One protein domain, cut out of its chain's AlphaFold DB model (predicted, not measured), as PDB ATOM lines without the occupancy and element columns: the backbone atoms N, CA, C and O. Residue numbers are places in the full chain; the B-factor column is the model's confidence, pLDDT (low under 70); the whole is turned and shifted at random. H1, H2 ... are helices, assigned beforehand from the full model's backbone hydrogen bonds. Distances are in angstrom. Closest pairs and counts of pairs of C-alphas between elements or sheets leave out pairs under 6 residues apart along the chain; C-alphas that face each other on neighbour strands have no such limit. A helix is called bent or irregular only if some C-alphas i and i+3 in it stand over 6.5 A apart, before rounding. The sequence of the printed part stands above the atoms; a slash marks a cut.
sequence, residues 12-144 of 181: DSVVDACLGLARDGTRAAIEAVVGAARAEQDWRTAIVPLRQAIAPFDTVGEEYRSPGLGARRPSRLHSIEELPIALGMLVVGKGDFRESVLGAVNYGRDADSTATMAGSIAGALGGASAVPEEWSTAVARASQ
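AT A GLANCE: This is residues 12 to 144 of the 181 residues of an uncharacterized protein of Micromonosporaceae bacterium (UniProt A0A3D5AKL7). The long helix H6 and its partner H5 pack as a hairpin on H4, the core helix, and H2 and H3 also pack round H4. H1 lies at the outside of this cluster; the long link of residues 55 to 81 makes one end of the domain, and at the far end residues 136 to 144, of which 136 to 143 belong to H7, stick out free. The printed part has 133 residues with seven named helices, H1 to H7 in chain order, and no named strand; the class is all helix. It is compact, with a radius of gyration of the C-alphas of 14.8 A and spans of 42 by 32 by 27 A.

HOW THE PARTS SIT: Start at the longest helix, H6, residues 111 to 126. It forms a helical hairpin with H5, residues 97 to 107: they touch, closest at the C-alphas of Ala 104 and Ala 115, 4.8 A, opposite ways at a shallow tilt of 15 degrees. H6 also touches the hub, H4, residues 82 to 92, at a steep tilt of 48 degrees; the closest C-alphas are those of Ala 86 and Ala 118, 4.6 A. H4 touches H5 at a steep tilt of 52 degrees, closest at the C-alphas of Leu 90 and Ser 100, 4.9 A. Look next at H2, residues 24 to 37: it touches H4, the same way at a shallow tilt of 27 degrees, with the C-alphas of Ile 30 and Pro 84 closest at 4.7 A. H3, residues 43 to 54, touches H4 at the C-alphas of Trp 43 and Val 92, 6.0 A, and with residues 43 to 47 alone it touches H5. H1, residues 12 to 21, only just touches H2, with 3 pairs of C-alphas within 8 A; the closest are those of Leu 19 and Arg 27, 6.0 A. H1, H2, H3 and H4 form an up and down bundle, each running against the one before it. H7, residues 133 to 143, touches no helix. Every O i to N i+4 pair is within hydrogen-bond range in H1, H2, H4, H5, H6 and H7; in H3 it is 6 of 8.

IN THESE COORDINATES: Find C-alpha 111 at (187.616, 188.798, 132.975); from there H6 runs 21.4 A to C-alpha 126. H2 is 20.1 A long. H1 begins at C-alpha 12, (191.714, 166.185, 132.194), and H7 ends at C-alpha 143, (170.946, 191.175, 140.611). H3 is only just irregular: C-alphas 45 and 48 are 6.9 A apart.

THE WHOLE: The two C-alphas farthest apart are those of Leu 69 and Ser 129, 43.7 A. The printed part has no cut. The link from H3 to H4 is long, with 27 residues. The mean pLDDT of the printed part is 94.3, and no printed residue is under 70.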
ATOM      1  N   ASP A  12     191.110 166.776 133.394       97.88
ATOM      2  CA  ASP A  12     191.714 166.185 132.194       97.88
ATOM      3  C   ASP A  12     190.658 165.745 131.175       97.88
ATOM      4  O   ASP A  12     190.782 166.057 129.998       97.88
ATOM      5  N   SER A  13     189.550 165.141 131.622       97.44
ATOM      6  CA  SER A  13     188.464 164.752 130.710       97.44
ATOM      7  C   SER A  13     187.791 165.948 130.025       97.44
ATOM      8  O   SER A  13     187.340 165.831 128.887       97.44
ATOM      9  N   VAL A  14     187.738 167.109 130.693       97.62
ATOM     10  CA  VAL A  14     187.238 168.349 130.083       97.62
ATOM     11  C   VAL A  14     188.218 168.844 129.028       97.62
ATOM     12  O   VAL A  14     187.806 169.147 127.908       97.62
ATOM     13  N   VAL A  15     189.509 168.899 129.364       98.38
ATOM     14  CA  VAL A  15     190.564 169.307 128.428       98.38
ATOM     15  C   VAL A  15     190.559 168.405 127.192       98.38
ATOM     16  O   VAL A  15     190.547 168.914 126.072       98.38
ATOM     17  N   ASP A  16     190.492 167.088 127.377       98.25
ATOM     18  CA  ASP A  16     190.467 166.112 126.287       98.25
ATOM     19  C   ASP A  16     189.238 166.294 125.389       98.25
ATOM     20  O   ASP A  16     189.356 166.277 124.161       98.25
ATOM     21  N   ALA A  17     188.062 166.535 125.979       97.44
ATOM     22  CA  ALA A  17     186.846 166.823 125.226       97.44
ATOM     23  C   ALA A  17     186.980 168.115 124.399       97.44
ATOM     24  O   ALA A  17     186.637 168.130 123.212       97.44
ATOM     25  N   CYS A  18     187.525 169.183 124.989       97.81
ATOM     26  CA  CYS A  18     187.787 170.439 124.288       97.81
ATOM     27  C   CYS A  18     188.781 170.245 123.137       97.81
ATOM     28  O   CYS A  18     188.519 170.702 122.024       97.81
ATOM     29  N   LEU A  19     189.883 169.523 123.358       98.38
ATOM     30  CA  LEU A  19     190.878 169.235 122.325       98.38
ATOM     31  C   LEU A  19     190.311 168.360 121.200       98.38
ATOM     32  O   LEU A  19     190.622 168.596 120.033       98.38
ATOM     33  N   GLY A  20     189.463 167.378 121.516       98.00
ATOM     34  CA  GLY A  20     188.818 166.511 120.523       98.00
ATOM     35  C   GLY A  20     187.899 167.261 119.550       98.00
ATOM     36  O   GLY A  20     187.736 166.838 118.402       98.00
ATOM     37  N   LEU A  21     187.334 168.390 119.987       97.25
ATOM     38  CA  LEU A  21     186.429 169.226 119.192       97.25
ATOM     39  C   LEU A  21     187.124 170.424 118.537       97.25
ATOM     40  O   LEU A  21     186.780 170.785 117.406       97.25
ATOM     41  N   ALA A  22     188.086 171.036 119.225       96.62
ATOM     42  CA  ALA A  22     188.787 172.220 118.754       96.62
ATOM     43  C   ALA A  22     189.608 171.941 117.486       96.62
ATOM     44  O   ALA A  22     190.161 170.856 117.286       96.62
ATOM     45  N   ARG A  23     189.709 172.959 116.626       95.88
ATOM     46  CA  ARG A  23     190.441 172.909 115.353       95.88
ATOM     47  C   ARG A  23     191.430 174.063 115.254       95.88
ATOM     48  O   ARG A  23     191.230 175.109 115.871       95.88
ATOM     49  N   ASP A  24     192.470 173.840 114.459       96.38
ATOM     50  CA  ASP A  24     193.476 174.820 114.056       96.38
ATOM     51  C   ASP A  24     193.993 175.697 115.221       96.38
ATOM     52  O   ASP A  24     194.391 175.165 116.258       96.38
ATOM     53  N   GLY A  25     193.981 177.027 115.071       95.38
ATOM     54  CA  GLY A  25     194.470 177.993 116.060       95.38
ATOM     55  C   GLY A  25     193.838 177.861 117.444       95.38
ATOM     56  O   GLY A  25     194.538 177.982 118.442       95.38
ATOM     57  N   THR A  26     192.548 177.521 117.534       96.12
ATOM     58  CA  THR A  26     191.903 177.270 118.834       96.12
ATOM     59  C   THR A  26     192.458 176.029 119.508       96.12
ATOM     60  O   THR A  26     192.702 176.048 120.711       96.12
ATOM     61  N   ARG A  27     192.707 174.955 118.752       98.12
ATOM     62  CA  ARG A  27     193.333 173.758 119.321       98.12
ATOM     63  C   ARG A  27     194.747 174.068 119.815       98.12
ATOM     64  O   ARG A  27     195.065 173.734 120.950       98.12
ATOM     65  N   ALA A  28     195.549 174.744 118.993       98.38
ATOM     66  CA  ALA A  28     196.919 175.113 119.344       98.38
ATOM     67  C   ALA A  28     196.979 176.038 120.576       98.38
ATOM     68  O   ALA A  28     197.816 175.839 121.452       98.38
ATOM     69  N   ALA A  29     196.047 176.991 120.688       98.06
ATOM     70  CA  ALA A  29     195.925 177.867 121.850       98.06
ATOM     71  C   ALA A  29     195.588 177.091 123.133       98.06
ATOM     72  O   ALA A  29     196.208 177.322 124.170       98.06
ATOM     73  N   ILE A  30     194.643 176.141 123.068       98.62
ATOM     74  CA  ILE A  30     194.304 175.288 124.216       98.62
ATOM     75  C   ILE A  30     195.518 174.448 124.628       98.62
ATOM     76  O   ILE A  30     195.842 174.405 125.812       98.62
ATOM     77  N   GLU A  31     196.214 173.814 123.679       98.75
ATOM     78  CA  GLU A  31     197.413 173.010 123.963       98.75
ATOM     79  C   GLU A  31     198.515 173.852 124.629       98.75
ATOM     80  O   GLU A  31     199.076 173.429 125.642       98.75
ATOM     81  N   ALA A  32     198.781 175.058 124.119       98.81
ATOM     82  CA  ALA A  32     199.792 175.959 124.668       98.81
ATOM     83  C   ALA A  32     199.449 176.427 126.091       98.81
ATOM     84  O   ALA A  32     200.276 176.315 126.999       98.81
ATOM     85  N   VAL A  33     198.224 176.918 126.303       98.75
ATOM     86  CA  VAL A  33     197.799 177.451 127.606       98.75
ATOM     87  C   VAL A  33     197.685 176.345 128.649       98.75
ATOM     88  O   VAL A  33     198.182 176.511 129.762       98.75
ATOM     89  N   VAL A  34     197.097 175.195 128.308       98.81
ATOM     90  CA  VAL A  34     197.028 174.051 129.230       98.81
ATOM     91  C   VAL A  34     198.427 173.518 129.538       98.81
ATOM     92  O   VAL A  34     198.708 173.180 130.687       98.81
ATOM     93  N   GLY A  35     199.320 173.466 128.546       98.75
ATOM     94  CA  GLY A  35     200.715 173.077 128.747       98.75
ATOM     95  C   GLY A  35     201.423 173.959 129.776       98.75
ATOM     96  O   GLY A  35     202.023 173.437 130.713       98.75
ATOM     97  N   ALA A  36     201.289 175.283 129.649       98.75
ATOM     98  CA  ALA A  36     201.824 176.234 130.623       98.75
ATOM     99  C   ALA A  36     201.157 176.086 132.002       98.75
ATOM    100  O   ALA A  36     201.845 176.024 133.017       98.75
ATOM    101  N   ALA A  37     199.831 175.944 132.046       98.69
ATOM    102  CA  ALA A  37     199.069 175.800 133.287       98.69
ATOM    103  C   ALA A  37     199.484 174.575 134.116       98.69
ATOM    104  O   ALA A  37     199.498 174.640 135.341       98.69
ATOM    105  N   ARG A  38     199.857 173.460 133.472       98.44
ATOM    106  CA  ARG A  38     200.293 172.238 134.174       98.44
ATOM    107  C   ARG A  38     201.609 172.402 134.940       98.44
ATOM    108  O   ARG A  38     201.886 171.586 135.819       98.44
ATOM    109  N   ALA A  39     202.410 173.419 134.621       97.88
ATOM    110  CA  ALA A  39     203.627 173.743 135.363       97.88
ATOM    111  C   ALA A  39     203.353 174.578 136.630       97.88
ATOM    112  O   ALA A  39     204.233 174.710 137.479       97.88
ATOM    113  N   GLU A  40     202.138 175.106 136.781       98.19
ATOM    114  CA  GLU A  40     201.771 176.048 137.832       98.19
ATOM    115  C   GLU A  40     200.946 175.374 138.938       98.19
ATOM    116  O   GLU A  40     200.222 174.403 138.715       98.19
ATOM    117  N   GLN A  41     201.063 175.891 140.163       96.12
ATOM    118  CA  GLN A  41     200.318 175.399 141.336       96.12
ATOM    119  C   GLN A  41     199.426 176.469 141.977       96.12
ATOM    120  O   GLN A  41     198.569 176.128 142.789       96.12
ATOM    121  N   ASP A  42     199.631 177.745 141.638       97.94
ATOM    122  CA  ASP A  42     198.873 178.891 142.143       97.94
ATOM    123  C   ASP A  42     198.539 179.812 140.964       97.94
ATOM    124  O   ASP A  42     199.402 180.157 140.153       97.94
ATOM    125  N   TRP A  43     197.282 180.239 140.861       98.06
ATOM    126  CA  TRP A  43     196.857 181.136 139.790       98.06
ATOM    127  C   TRP A  43     197.588 182.481 139.845       98.06
ATOM    128  O   TRP A  43     197.782 183.109 138.806       98.06
ATOM    129  N   ARG A  44     198.050 182.915 141.026       98.19
ATOM    130  CA  ARG A  44     198.806 184.165 141.200       98.19
ATOM    131  C   ARG A  44     200.111 184.155 140.415       98.19
ATOM    132  O   ARG A  44     200.488 185.187 139.863       98.19
ATOM    133  N   THR A  45     200.792 183.009 140.359       97.94
ATOM    134  CA  THR A  45     202.032 182.848 139.584       97.94
ATOM    135  C   THR A  45     201.747 182.499 138.130       97.94
ATOM    136  O   THR A  45     202.508 182.909 137.257       97.94
ATOM    137  N   ALA A  46     200.611 181.852 137.850       98.25
ATOM    138  CA  ALA A  46     200.241 181.415 136.509       98.25
ATOM    139  C   ALA A  46     199.870 182.546 135.533       98.25
ATOM    140  O   ALA A  46     199.979 182.351 134.324       98.25
ATOM    141  N   ILE A  47     199.454 183.730 136.005       97.94
ATOM    142  CA  ILE A  47     198.968 184.816 135.125       97.94
ATOM    143  C   ILE A  47     199.974 185.160 134.015       97.94
ATOM    144  O   ILE A  47     199.595 185.240 132.847       97.94
ATOM    145  N   VAL A  48     201.248 185.368 134.360       97.25
ATOM    146  CA  VAL A  48     202.273 185.757 133.377       97.25
ATOM    147  C   VAL A  48     202.567 184.621 132.384       97.25
ATOM    148  O   VAL A  48     202.476 184.879 131.182       97.25
ATOM    149  N   PRO A  49     202.836 183.375 132.823       98.44
ATOM    150  CA  PRO A  49     202.965 182.227 131.928       98.44
ATOM    151  C   PRO A  49     201.773 182.037 130.983       98.44
ATOM    152  O   PRO A  49     201.968 181.820 129.788       98.44
ATOM    153  N   LEU A  50     200.536 182.164 131.478       98.12
ATOM    154  CA  LEU A  50     199.353 181.961 130.637       98.12
ATOM    155  C   LEU A  50     199.188 183.075 129.595       98.12
ATOM    156  O   LEU A  50     198.849 182.780 128.450       98.12
ATOM    157  N   ARG A  51     199.508 184.331 129.943       96.19
ATOM    158  CA  ARG A  51     199.556 185.441 128.972       96.19
ATOM    159  C   ARG A  51     200.579 185.188 127.868       96.19
ATOM    160  O   ARG A  51     200.285 185.393 126.696       96.19
ATOM    161  N   GLN A  52     201.766 184.710 128.233       96.88
ATOM    162  CA  GLN A  52     202.809 184.372 127.262       96.88
ATOM    163  C   GLN A  52     202.382 183.218 126.349       96.88
ATOM    164  O   GLN A  52     202.656 183.253 125.151       96.88
ATOM    165  N   ALA A  53     201.685 182.220 126.898       98.12
ATOM    166  CA  ALA A  53     201.211 181.070 126.141       98.12
ATOM    167  C   ALA A  53     200.111 181.427 125.128       98.12
ATOM    168  O   ALA A  53     200.101 180.871 124.029       98.12
ATOM    169  N   ILE A  54     199.200 182.350 125.466       96.44
ATOM    170  CA  ILE A  54     198.099 182.739 124.571       96.44
ATOM    171  C   ILE A  54     198.494 183.796 123.535       96.44
ATOM    172  O   ILE A  54     197.897 183.842 122.460       96.44
ATOM    173  N   ALA A  55     199.517 184.612 123.815       94.00
ATOM    174  CA  ALA A  55     199.919 185.745 122.977       94.00
ATOM    175  C   ALA A  55     200.107 185.430 121.475       94.00
ATOM    176  O   ALA A  55     199.672 186.242 120.661       94.00
ATOM    177  N   PRO A  56     200.673 184.277 121.050       94.06
ATOM    178  CA  PRO A  56     200.798 183.949 119.624       94.06
ATOM    179  C   PRO A  56     199.459 183.741 118.901       94.06
ATOM    180  O   PRO A  56     199.420 183.742 117.671       94.06
ATOM    181  N   PHE A  57     198.378 183.521 119.651       93.50
ATOM    182  CA  PHE A  57     197.051 183.199 119.132       93.50
ATOM    183  C   PHE A  57     196.030 184.312 119.377       93.50
ATOM    184  O   PHE A  57     194.954 184.257 118.787       93.50
ATOM    185  N   ASP A  58     196.336 185.303 120.217       88.94
ATOM    186  CA  ASP A  58     195.442 186.420 120.518       88.94
ATOM    187  C   ASP A  58     195.477 187.478 119.400       88.94
ATOM    188  O   ASP A  58     196.517 188.044 119.069       88.94
ATOM    189  N   THR A  59     194.311 187.769 118.819       76.12
ATOM    190  CA  THR A  59     194.159 188.799 117.769       76.12
ATOM    191  C   THR A  59     193.763 190.164 118.301       76.12
ATOM    192  O   THR A  59     193.880 191.153 117.572       76.12
ATOM    193  N   VAL A  60     193.274 190.231 119.538       79.25
ATOM    194  CA  VAL A  60     192.955 191.492 120.207       79.25
ATOM    195  C   VAL A  60     194.254 192.178 120.631       79.25
ATOM    196  O   VAL A  60     194.363 193.395 120.489       79.25
ATOM    197  N   GLY A  61     195.263 191.395 121.029       72.69
ATOM    198  CA  GLY A  61     196.596 191.872 121.390       72.69
ATOM    199  C   GLY A  61     196.629 192.546 122.763       72.69
ATOM    200  O   GLY A  61     195.605 192.708 123.428       72.69
ATOM    201  N   GLU A  62     197.815 192.955 123.224       73.25
ATOM    202  CA  GLU A  62     197.970 193.592 124.545       73.25
ATOM    203  C   GLU A  62     197.230 194.936 124.644       73.25
ATOM    204  O   GLU A  62     196.632 195.256 125.675       73.25
ATOM    205  N   GLU A  63     197.202 195.700 123.551       77.50
ATOM    206  CA  GLU A  63     196.498 196.976 123.461       77.50
ATOM    207  C   GLU A  63     195.022 196.781 123.098       77.50
ATOM    208  O   GLU A  63     194.594 197.040 121.976       77.50
ATOM    209  N   TYR A  64     194.203 196.397 124.081       71.38
ATOM    210  CA  TYR A  64     192.763 196.146 123.892       71.38
ATOM    211  C   TYR A  64     191.999 197.280 123.166       71.38
ATOM    212  O   TYR A  64     191.001 197.039 122.489       71.38
ATOM    213  N   ARG A  65     192.450 198.539 123.301       79.06
ATOM    214  CA  ARG A  65     191.831 199.719 122.660       79.06
ATOM    215  C   ARG A  65     192.240 199.933 121.196       79.06
ATOM    216  O   ARG A  65     191.593 200.729 120.519       79.06
ATOM    217  N   SER A  66     193.258 199.221 120.721       79.88
ATOM    218  CA  SER A  66     193.837 199.340 119.378       79.88
ATOM    219  C   SER A  66     194.025 197.952 118.747       79.88
ATOM    220  O   SER A  66     195.148 197.567 118.422       79.88
ATOM    221  N   PRO A  67     192.945 197.165 118.591       79.44
ATOM    222  CA  PRO A  67     193.064 195.780 118.162       79.44
ATOM    223  C   PRO A  67     193.581 195.662 116.723       79.44
ATOM    224  O   PRO A  67     193.294 196.500 115.862       79.44
ATOM    225  N   GLY A  68     194.315 194.582 116.442       76.94
ATOM    226  CA  GLY A  68     194.834 194.300 115.104       76.94
ATOM    227  C   GLY A  68     193.727 194.060 114.068       76.94
ATOM    228  O   GLY A  68     192.587 193.738 114.395       76.94
ATOM    229  N   LEU A  69     194.067 194.145 112.777       80.94
ATOM    230  CA  LEU A  69     193.103 193.975 111.671       80.94
ATOM    231  C   LEU A  69     192.393 192.604 111.657       80.94
ATOM    232  O   LEU A  69     191.316 192.468 111.073       80.94
ATOM    233  N   GLY A  70     193.010 191.592 112.275       79.31
ATOM    234  CA  GLY A  70     192.459 190.244 112.426       79.31
ATOM    235  C   GLY A  70     191.548 190.059 113.642       79.31
ATOM    236  O   GLY A  70     190.947 188.994 113.771       79.31
ATOM    237  N   ALA A  71     191.427 191.059 114.519       82.62
ATOM    238  CA  ALA A  71     190.648 190.951 115.744       82.62
ATOM    239  C   ALA A  71     189.177 190.666 115.463       82.62
ATOM    240  O   ALA A  71     188.562 191.274 114.580       82.62
ATOM    241  N   ARG A  72     188.602 189.756 116.258       81.19
ATOM    242  CA  ARG A  72     187.174 189.398 116.214       81.19
ATOM    243  C   ARG A  72     186.715 188.883 114.841       81.19
ATOM    244  O   ARG A  72     185.533 188.964 114.509       81.19
ATOM    245  N   ARG A  73     187.637 188.353 114.029       84.94
ATOM    246  CA  ARG A  73     187.337 187.698 112.748       84.94
ATOM    247  C   ARG A  73     187.593 186.194 112.845       84.94
ATOM    248  O   ARG A  73     188.525 185.787 113.537       84.94
ATOM    249  N   PRO A  74     186.828 185.360 112.116       86.50
ATOM    250  CA  PRO A  74     187.134 183.939 112.002       86.50
ATOM    251  C   PRO A  74     188.573 183.719 111.527       86.50
ATOM    252  O   PRO A  74     189.016 184.329 110.550       86.50
ATOM    253  N   SER A  75     189.302 182.842 112.214       88.75
ATOM    254  CA  SER A  75     190.703 182.559 111.919       88.75
ATOM    255  C   SER A  75     191.011 181.078 112.077       88.75
ATOM    256  O   SER A  75     190.509 180.424 112.983       88.75
ATOM    257  N   ARG A  76     191.880 180.567 111.201       92.75
ATOM    258  CA  ARG A  76     192.521 179.257 111.369       92.75
ATOM    259  C   ARG A  76     193.822 179.338 112.168       92.75
ATOM    260  O   ARG A  76     194.363 178.313 112.539       92.75
ATOM    261  N   LEU A  77     194.369 180.528 112.388       91.88
ATOM    262  CA  LEU A  77     195.659 180.689 113.067       91.88
ATOM    263  C   LEU A  77     195.489 181.131 114.517       91.88
ATOM    264  O   LEU A  77     196.301 180.781 115.362       91.88
ATOM    265  N   HIS A  78     194.415 181.859 114.795       92.38
ATOM    266  CA  HIS A  78     194.196 182.524 116.068       92.38
ATOM    267  C   HIS A  78     193.016 181.933 116.833       92.38
ATOM    268  O   HIS A  78     192.195 181.204 116.269       92.38
ATOM    269  N   SER A  79     192.924 182.294 118.108       92.25
ATOM    270  CA  SER A  79     191.823 181.941 118.991       92.25
ATOM    271  C   SER A  79     191.313 183.168 119.745       92.25
ATOM    272  O   SER A  79     191.990 184.189 119.843       92.25
ATOM    273  N   ILE A  80     190.095 183.051 120.260       90.62
ATOM    274  CA  ILE A  80     189.553 183.940 121.288       90.62
ATOM    275  C   ILE A  80     190.178 183.464 122.610       90.62
ATOM    276  O   ILE A  80     190.124 182.267 122.897       90.62
ATOM    277  N   GLU A  81     190.844 184.346 123.360       92.62
ATOM    278  CA  GLU A  81     191.709 183.966 124.494       92.62
ATOM    279  C   GLU A  81     190.940 183.356 125.673       92.62
ATOM    280  O   GLU A  81     191.474 182.540 126.424       92.62
ATOM    281  N   GLU A  82     189.674 183.719 125.815       94.69
ATOM    282  CA  GLU A  82     188.871 183.512 127.008       94.69
ATOM    283  C   GLU A  82     188.673 182.015 127.294       94.69
ATOM    284  O   GLU A  82     188.777 181.589 128.444       94.69
ATOM    285  N   LEU A  83     188.450 181.184 126.265       96.00
ATOM    286  CA  LEU A  83     188.288 179.735 126.448       96.00
ATOM    287  C   LEU A  83     189.615 179.048 126.837       96.00
ATOM    288  O   LEU A  83     189.625 178.351 127.855       96.00
ATOM    289  N   PRO A  84     190.733 179.213 126.095       97.69
ATOM    290  CA  PRO A  84     192.035 178.697 126.516       97.69
ATOM    291  C   PRO A  84     192.424 179.124 127.934       97.69
ATOM    292  O   PRO A  84     192.828 178.274 128.727       97.69
ATOM    293  N   ILE A  85     192.257 180.403 128.288       98.25
ATOM    294  CA  ILE A  85     192.607 180.911 129.622       98.25
ATOM    295  C   ILE A  85     191.683 180.341 130.700       98.25
ATOM    296  O   ILE A  85     192.175 179.941 131.756       98.25
ATOM    297  N   ALA A  86     190.377 180.220 130.448       98.56
ATOM    298  CA  ALA A  86     189.455 179.577 131.383       98.56
ATOM    299  C   ALA A  86     189.847 178.116 131.661       98.56
ATOM    300  O   ALA A  86     189.837 177.685 132.815       98.56
ATOM    301  N   LEU A  87     190.252 177.366 130.628       98.81
ATOM    302  CA  LEU A  87     190.780 176.004 130.783       98.81
ATOM    303  C   LEU A  87     192.114 175.992 131.539       98.81
ATOM    304  O   LEU A  87     192.316 175.135 132.396       98.81
ATOM    305  N   GLY A  88     193.000 176.953 131.275       98.75
ATOM    306  CA  GLY A  88     194.239 177.126 132.030       98.75
ATOM    307  C   GLY A  88     193.978 177.348 133.522       98.75
ATOM    308  O   GLY A  88     194.536 176.638 134.353       98.75
ATOM    309  N   MET A  89     193.068 178.258 133.873       98.69
ATOM    310  CA  MET A  89     192.713 178.531 135.272       98.69
ATOM    311  C   MET A  89     192.005 177.353 135.943       98.69
ATOM    312  O   MET A  89     192.260 177.087 137.115       98.69
ATOM    313  N   LEU A  90     191.196 176.592 135.200       98.69
ATOM    314  CA  LEU A  90     190.629 175.331 135.678       98.69
ATOM    315  C   LEU A  90     191.718 174.296 136.007       98.69
ATOM    316  O   LEU A  90     191.612 173.587 137.010       98.69
ATOM    317  N   VAL A  91     192.758 174.206 135.170       98.81
ATOM    318  CA  VAL A  91     193.905 173.308 135.374       98.81
ATOM    319  C   VAL A  91     194.714 173.721 136.599       98.81
ATOM    320  O   VAL A  91     194.948 172.879 137.468       98.81
ATOM    321  N   VAL A  92     195.075 175.001 136.721       98.75
ATOM    322  CA  VAL A  92     195.818 175.515 137.887       98.75
ATOM    323  C   VAL A  92     195.010 175.343 139.175       98.75
ATOM    324  O   VAL A  92     195.536 174.870 140.181       98.75
ATOM    325  N   GLY A  93     193.711 175.648 139.128       98.25
ATOM    326  CA  GLY A  93     192.776 175.468 140.238       98.25
ATOM    327  C   GLY A  93     192.392 174.011 140.510       98.25
ATOM    328  O   GLY A  93     191.647 173.751 141.448       98.25
ATOM    329  N   LYS A  94     192.870 173.044 139.714       97.94
ATOM    330  CA  LYS A  94     192.567 171.605 139.857       97.94
ATOM    331  C   LYS A  94     191.060 171.308 139.895       97.94
ATOM    332  O   LYS A  94     190.616 170.375 140.562       97.94
ATOM    333  N   GLY A  95     190.271 172.103 139.171       97.12
ATOM    334  CA  GLY A  95     188.813 172.003 139.144       97.12
ATOM    335  C   GLY A  95     188.103 172.593 140.368       97.12
ATOM    336  O   GLY A  95     186.876 172.532 140.422       97.12
ATOM    337  N   ASP A  96     188.830 173.176 141.326       98.00
ATOM    338  CA  ASP A  96     188.229 173.934 142.419       98.00
ATOM    339  C   ASP A  96     187.564 175.204 141.878       98.00
ATOM    340  O   ASP A  96     188.174 175.985 141.142       98.00
ATOM    341  N   PHE A  97     186.300 175.414 142.242       98.25
ATOM    342  CA  PHE A  97     185.511 176.538 141.745       98.25
ATOM    343  C   PHE A  97     186.111 177.883 142.149       98.25
ATOM    344  O   PHE A  97     186.226 178.784 141.318       98.25
ATOM    345  N   ARG A  98     186.498 178.027 143.419       98.25
ATOM    346  CA  ARG A  98     186.980 179.296 143.963       98.25
ATOM    347  C   ARG A  98     188.316 179.665 143.337       98.25
ATOM    348  O   ARG A  98     188.445 180.788 142.857       98.25
ATOM    349  N   GLU A  99     189.271 178.743 143.294       98.50
ATOM    350  CA  GLU A  99     190.590 179.022 142.720       98.50
ATOM    351  C   GLU A  99     190.511 179.278 141.209       98.50
ATOM    352  O   GLU A  99     191.130 180.224 140.719       98.50
ATOM    353  N   SER A 100     189.685 178.521 140.478       98.50
ATOM    354  CA  SER A 100     189.509 178.721 139.030       98.50
ATOM    355  C   SER A 100     188.885 180.085 138.711       98.50
ATOM    356  O   SER A 100     189.352 180.792 137.815       98.50
ATOM    357  N   VAL A 101     187.847 180.486 139.454       98.44
ATOM    358  CA  VAL A 101     187.169 181.781 139.261       98.44
ATOM    359  C   VAL A 101     188.060 182.941 139.696       98.44
ATOM    360  O   VAL A 101     188.157 183.926 138.968       98.44
ATOM    361  N   LEU A 102     188.746 182.846 140.841       98.44
ATOM    362  CA  LEU A 102     189.660 183.905 141.286       98.44
ATOM    363  C   LEU A 102     190.823 184.087 140.313       98.44
ATOM    364  O   LEU A 102     191.152 185.231 139.996       98.44
ATOM    365  N   GLY A 103     191.394 182.995 139.802       98.25
ATOM    366  CA  GLY A 103     192.415 183.050 138.760       98.25
ATOM    367  C   GLY A 103     191.917 183.758 137.504       98.25
ATOM    368  O   GLY A 103     192.550 184.704 137.037       98.25
ATOM    369  N   ALA A 104     190.742 183.372 137.004       97.94
ATOM    370  CA  ALA A 104     190.144 183.976 135.817       97.94
ATOM    371  C   ALA A 104     189.807 185.467 135.995       97.94
ATOM    372  O   ALA A 104     190.091 186.268 135.109       97.94
ATOM    373  N   VAL A 105     189.264 185.869 137.148       97.62
ATOM    374  CA  VAL A 105     188.966 187.285 137.429       97.62
ATOM    375  C   VAL A 105     190.251 188.113 137.516       97.62
ATOM    376  O   VAL A 105     190.324 189.209 136.960       97.62
ATOM    377  N   ASN A 106     191.282 187.597 138.192       98.00
ATOM    378  CA  ASN A 106     192.544 188.319 138.378       98.00
ATOM    379  C   ASN A 106     193.472 188.263 137.153       98.00
ATOM    380  O   ASN A 106     194.402 189.065 137.067       98.00
ATOM    381  N   TYR A 107     193.212 187.382 136.181       95.44
ATOM    382  CA  TYR A 107     193.862 187.428 134.867       95.44
ATOM    383  C   TYR A 107     193.637 188.782 134.173       95.44
ATOM    384  O   TYR A 107     194.544 189.299 133.508       95.44
ATOM    385  N   GLY A 108     192.470 189.399 134.392       89.94
ATOM    386  CA  GLY A 108     192.074 190.674 133.800       89.94
ATOM    387  C   GLY A 108     191.583 190.531 132.356       89.94
ATOM    388  O   GLY A 108     191.191 189.450 131.937       89.94
ATOM    389  N   ARG A 109     191.620 191.636 131.595       87.12
ATOM    390  CA  ARG A 109     191.119 191.712 130.205       87.12
ATOM    391  C   ARG A 109     189.613 191.412 130.153       87.12
ATOM    392  O   ARG A 109     188.876 192.090 130.865       87.12
ATOM    393  N   ASP A 110     189.160 190.450 129.351       89.06
ATOM    394  CA  ASP A 110     187.771 189.964 129.358       89.06
ATOM    395  C   ASP A 110     187.559 188.979 130.525       89.06
ATOM    396  O   ASP A 110     187.455 187.752 130.387       89.06
ATOM    397  N   ALA A 111     187.635 189.546 131.729       91.31
ATOM    398  CA  ALA A 111     187.616 188.798 132.975       91.31
ATOM    399  C   ALA A 111     186.240 188.177 133.244       91.31
ATOM    400  O   ALA A 111     186.166 187.088 133.811       91.31
ATOM    401  N   ASP A 112     185.154 188.836 132.838       94.38
ATOM    402  CA  ASP A 112     183.792 188.346 133.017       94.38
ATOM    403  C   ASP A 112     183.516 187.113 132.156       94.38
ATOM    404  O   ASP A 112     183.029 186.112 132.695       94.38
ATOM    405  N   SER A 113     183.893 187.109 130.873       94.69
ATOM    406  CA  SER A 113     183.702 185.932 130.012       94.69
ATOM    407  C   SER A 113     184.588 184.764 130.448       94.69
ATOM    408  O   SER A 113     184.119 183.625 130.559       94.69
ATOM    409  N   THR A 114     185.852 185.043 130.776       96.88
ATOM    410  CA  THR A 114     186.806 184.023 131.236       96.88
ATOM    411  C   THR A 114     186.353 183.394 132.559       96.88
ATOM    412  O   THR A 114     186.308 182.167 132.683       96.88
ATOM    413  N   ALA A 115     185.950 184.211 133.539       97.75
ATOM    414  CA  ALA A 115     185.461 183.724 134.830       97.75
ATOM    415  C   ALA A 115     184.130 182.980 134.701       97.75
ATOM    416  O   ALA A 115     183.931 181.968 135.377       97.75
ATOM    417  N   THR A 116     183.250 183.423 133.801       97.44
ATOM    418  CA  THR A 116     181.992 182.727 133.504       97.44
ATOM    419  C   THR A 116     182.257 181.322 132.972       97.44
ATOM    420  O   THR A 116     181.655 180.364 133.460       97.44
ATOM    421  N   MET A 117     183.183 181.160 132.022       98.19
ATOM    422  CA  MET A 117     183.532 179.840 131.486       98.19
ATOM    423  C   MET A 117     184.216 178.951 132.529       98.19
ATOM    424  O   MET A 117     183.781 177.816 132.732       98.19
ATOM    425  N   ALA A 118     185.229 179.464 133.237       98.31
ATOM    426  CA  ALA A 118     185.936 178.707 134.272       98.31
ATOM    427  C   ALA A 118     184.984 178.255 135.394       98.31
ATOM    428  O   ALA A 118     184.963 177.079 135.760       98.31
ATOM    429  N   GLY A 119     184.138 179.167 135.886       97.69
ATOM    430  CA  GLY A 119     183.143 178.888 136.920       97.69
ATOM    431  C   GLY A 119     182.055 177.920 136.461       97.69
ATOM    432  O   GLY A 119     181.692 177.016 137.211       97.69
ATOM    433  N   SER A 120     181.573 178.039 135.220       96.38
ATOM    434  CA  SER A 120     180.577 177.108 134.667       96.38
ATOM    435  C   SER A 120     181.112 175.679 134.614       96.38
ATOM    436  O   SER A 120     180.426 174.738 135.019       96.38
ATOM    437  N   ILE A 121     182.359 175.508 134.166       97.19
ATOM    438  CA  ILE A 121     182.996 174.193 134.074       97.19
ATOM    439  C   ILE A 121     183.284 173.631 135.471       97.19
ATOM    440  O   ILE A 121     182.891 172.500 135.768       97.19
ATOM    441  N   ALA A 122     183.920 174.410 136.351       97.44
ATOM    442  CA  ALA A 122     184.227 173.974 137.713       97.44
ATOM    443  C   ALA A 122     182.951 173.657 138.512       97.44
ATOM    444  O   ALA A 122     182.887 172.650 139.217       97.44
ATOM    445  N   GLY A 123     181.893 174.456 138.342       95.69
ATOM    446  CA  GLY A 123     180.583 174.222 138.948       95.69
ATOM    447  C   GLY A 123     179.912 172.949 138.429       95.69
ATOM    448  O   GLY A 123     179.322 172.207 139.211       95.69
ATOM    449  N   ALA A 124     180.051 172.629 137.140       94.19
ATOM    450  CA  ALA A 124     179.539 171.379 136.572       94.19
ATOM    451  C   ALA A 124     180.323 170.132 137.036       94.19
ATOM    452  O   ALA A 124     179.743 169.047 137.178       94.19
ATOM    453  N   LEU A 125     181.631 170.263 137.283       94.88
ATOM    454  CA  LEU A 125     182.476 169.204 137.855       94.88
ATOM    455  C   LEU A 125     182.164 168.979 139.342       94.88
ATOM    456  O   LEU A 125     181.910 167.854 139.778       94.88
ATOM    457  N   GLY A 126     182.139 170.060 140.120       92.62
ATOM    458  CA  GLY A 126     181.935 170.016 141.564       92.62
ATOM    459  C   GLY A 126     180.481 169.786 141.982       92.62
ATOM    460  O   GLY A 126     180.225 169.143 143.005       92.62
ATOM    461  N   GLY A 127     179.523 170.211 141.157       91.00
ATOM    462  CA  GLY A 127     178.106 170.321 141.499       91.00
ATOM    463  C   GLY A 127     177.798 171.611 142.269       91.00
ATOM    464  O   GLY A 127     178.687 172.395 142.588       91.00
ATOM    465  N   ALA A 128     176.522 171.818 142.614       90.19
ATOM    466  CA  ALA A 128     176.061 173.052 143.262       90.19
ATOM    467  C   ALA A 128     176.804 173.386 144.570       90.19
ATOM    468  O   ALA A 128     177.046 174.553 144.849       90.19
ATOM    469  N   SER A 129     177.217 172.375 145.341       91.94
ATOM    470  CA  SER A 129     177.954 172.559 146.599       91.94
ATOM    471  C   SER A 129     179.392 173.055 146.422       91.94
ATOM    472  O   SER A 129     180.031 173.389 147.414       91.94
ATOM    473  N   ALA A 130     179.932 173.056 145.199       94.12
ATOM    474  CA  ALA A 130     181.250 173.624 144.927       94.12
ATOM    475  C   ALA A 130     181.214 175.153 144.807       94.12
ATOM    476  O   ALA A 130     182.245 175.799 144.968       94.12
ATOM    477  N   VAL A 131     180.042 175.735 144.534       96.00
ATOM    478  CA  VAL A 131     179.870 177.187 144.460       96.00
ATOM    479  C   VAL A 131     179.786 177.745 145.884       96.00
ATOM    480  O   VAL A 131     178.918 177.308 146.640       96.00
ATOM    481  N   PRO A 132     180.637 178.714 146.271       97.00
ATOM    482  CA  PRO A 132     180.532 179.352 147.577       97.00
ATOM    483  C   PRO A 132     179.177 180.038 147.764       97.00
ATOM    484  O   PRO A 132     178.803 180.925 146.988       97.00
ATOM    485  N   GLU A 133     178.449 179.643 148.807       96.00
ATOM    486  CA  GLU A 133     177.098 180.134 149.085       96.00
ATOM    487  C   GLU A 133     177.083 181.656 149.267       96.00
ATOM    488  O   GLU A 133     176.199 182.346 148.750       96.00
ATOM    489  N   GLU A 134     178.106 182.194 149.931       97.69
ATOM    490  CA  GLU A 134     178.284 183.622 150.160       97.69
ATOM    491  C   GLU A 134     178.410 184.414 148.851       97.69
ATOM    492  O   GLU A 134     177.930 185.546 148.772       97.69
ATOM    493  N   TRP A 135     178.989 183.820 147.803       97.12
ATOM    494  CA  TRP A 135     179.091 184.454 146.488       97.12
ATOM    495  C   TRP A 135     177.758 184.398 145.755       97.12
ATOM    496  O   TRP A 135     177.265 185.436 145.314       97.12
ATOM    497  N   SER A 136     177.131 183.219 145.673       95.62
ATOM    498  CA  SER A 136     175.838 183.078 144.993       95.62
ATOM    499  C   SER A 136     174.749 183.941 145.637       95.62
ATOM    500  O   SER A 136     173.992 184.602 144.928       95.62
ATOM    501  N   THR A 137     174.723 184.021 146.970       96.62
ATOM    502  CA  THR A 137     173.774 184.850 147.728       96.62
ATOM    503  C   THR A 137     174.020 186.336 147.487       96.62
ATOM    504  O   THR A 137     173.075 187.102 147.286       96.62
ATOM    505  N   ALA A 138     175.286 186.768 147.480       97.75
ATOM    506  CA  ALA A 138     175.630 188.157 147.199       97.75
ATOM    507  C   ALA A 138     175.217 188.569 145.780       97.75
ATOM    508  O   ALA A 138     174.623 189.637 145.620       97.75
ATOM    509  N   VAL A 139     175.476 187.717 144.780       96.12
ATOM    510  CA  VAL A 139     175.093 187.957 143.382       96.12
ATOM    511  C   VAL A 139     173.576 187.977 143.229       96.12
ATOM    512  O   VAL A 139     173.064 188.954 142.697       96.12
ATOM    513  N   ALA A 140     172.854 186.980 143.749       96.94
ATOM    514  CA  ALA A 140     171.390 186.916 143.678       96.94
ATOM    515  C   ALA A 140     170.731 188.156 144.300       96.94
ATOM    516  O   ALA A 140     169.822 188.752 143.725       96.94
ATOM    517  N   ARG A 141     171.238 188.607 145.455       97.88
ATOM    518  CA  ARG A 141     170.773 189.838 146.100       97.88
ATOM    519  C   ARG A 141     171.100 191.084 145.276       97.88
ATOM    520  O   ARG A 141     170.288 191.999 145.233       97.88
ATOM    521  N   ALA A 142     172.277 191.168 144.665       97.75
ATOM    522  CA  ALA A 142     172.648 192.337 143.869       97.75
ATOM    523  C   ALA A 142     171.865 192.409 142.548       97.75
ATOM    524  O   ALA A 142     171.448 193.492 142.146       97.75
ATOM    525  N   SER A 143     171.646 191.266 141.895       96.44
ATOM    526  CA  SER A 143     170.946 191.175 140.611       96.44
ATOM    527  C   SER A 143     169.425 191.100 140.742       96.44
ATOM    528  O   SER A 143     168.736 191.353 139.759       96.44
ATOM    529  N   GLN A 144     168.904 190.779 141.934       97.25
ATOM    530  CA  GLN A 144     167.483 190.498 142.178       97.25
ATOM    531  C   GLN A 144     166.962 189.329 141.321       97.25
ATOM    532  O   GLN A 144     165.830 189.350 140.843       97.25
TER     533      GLN A 144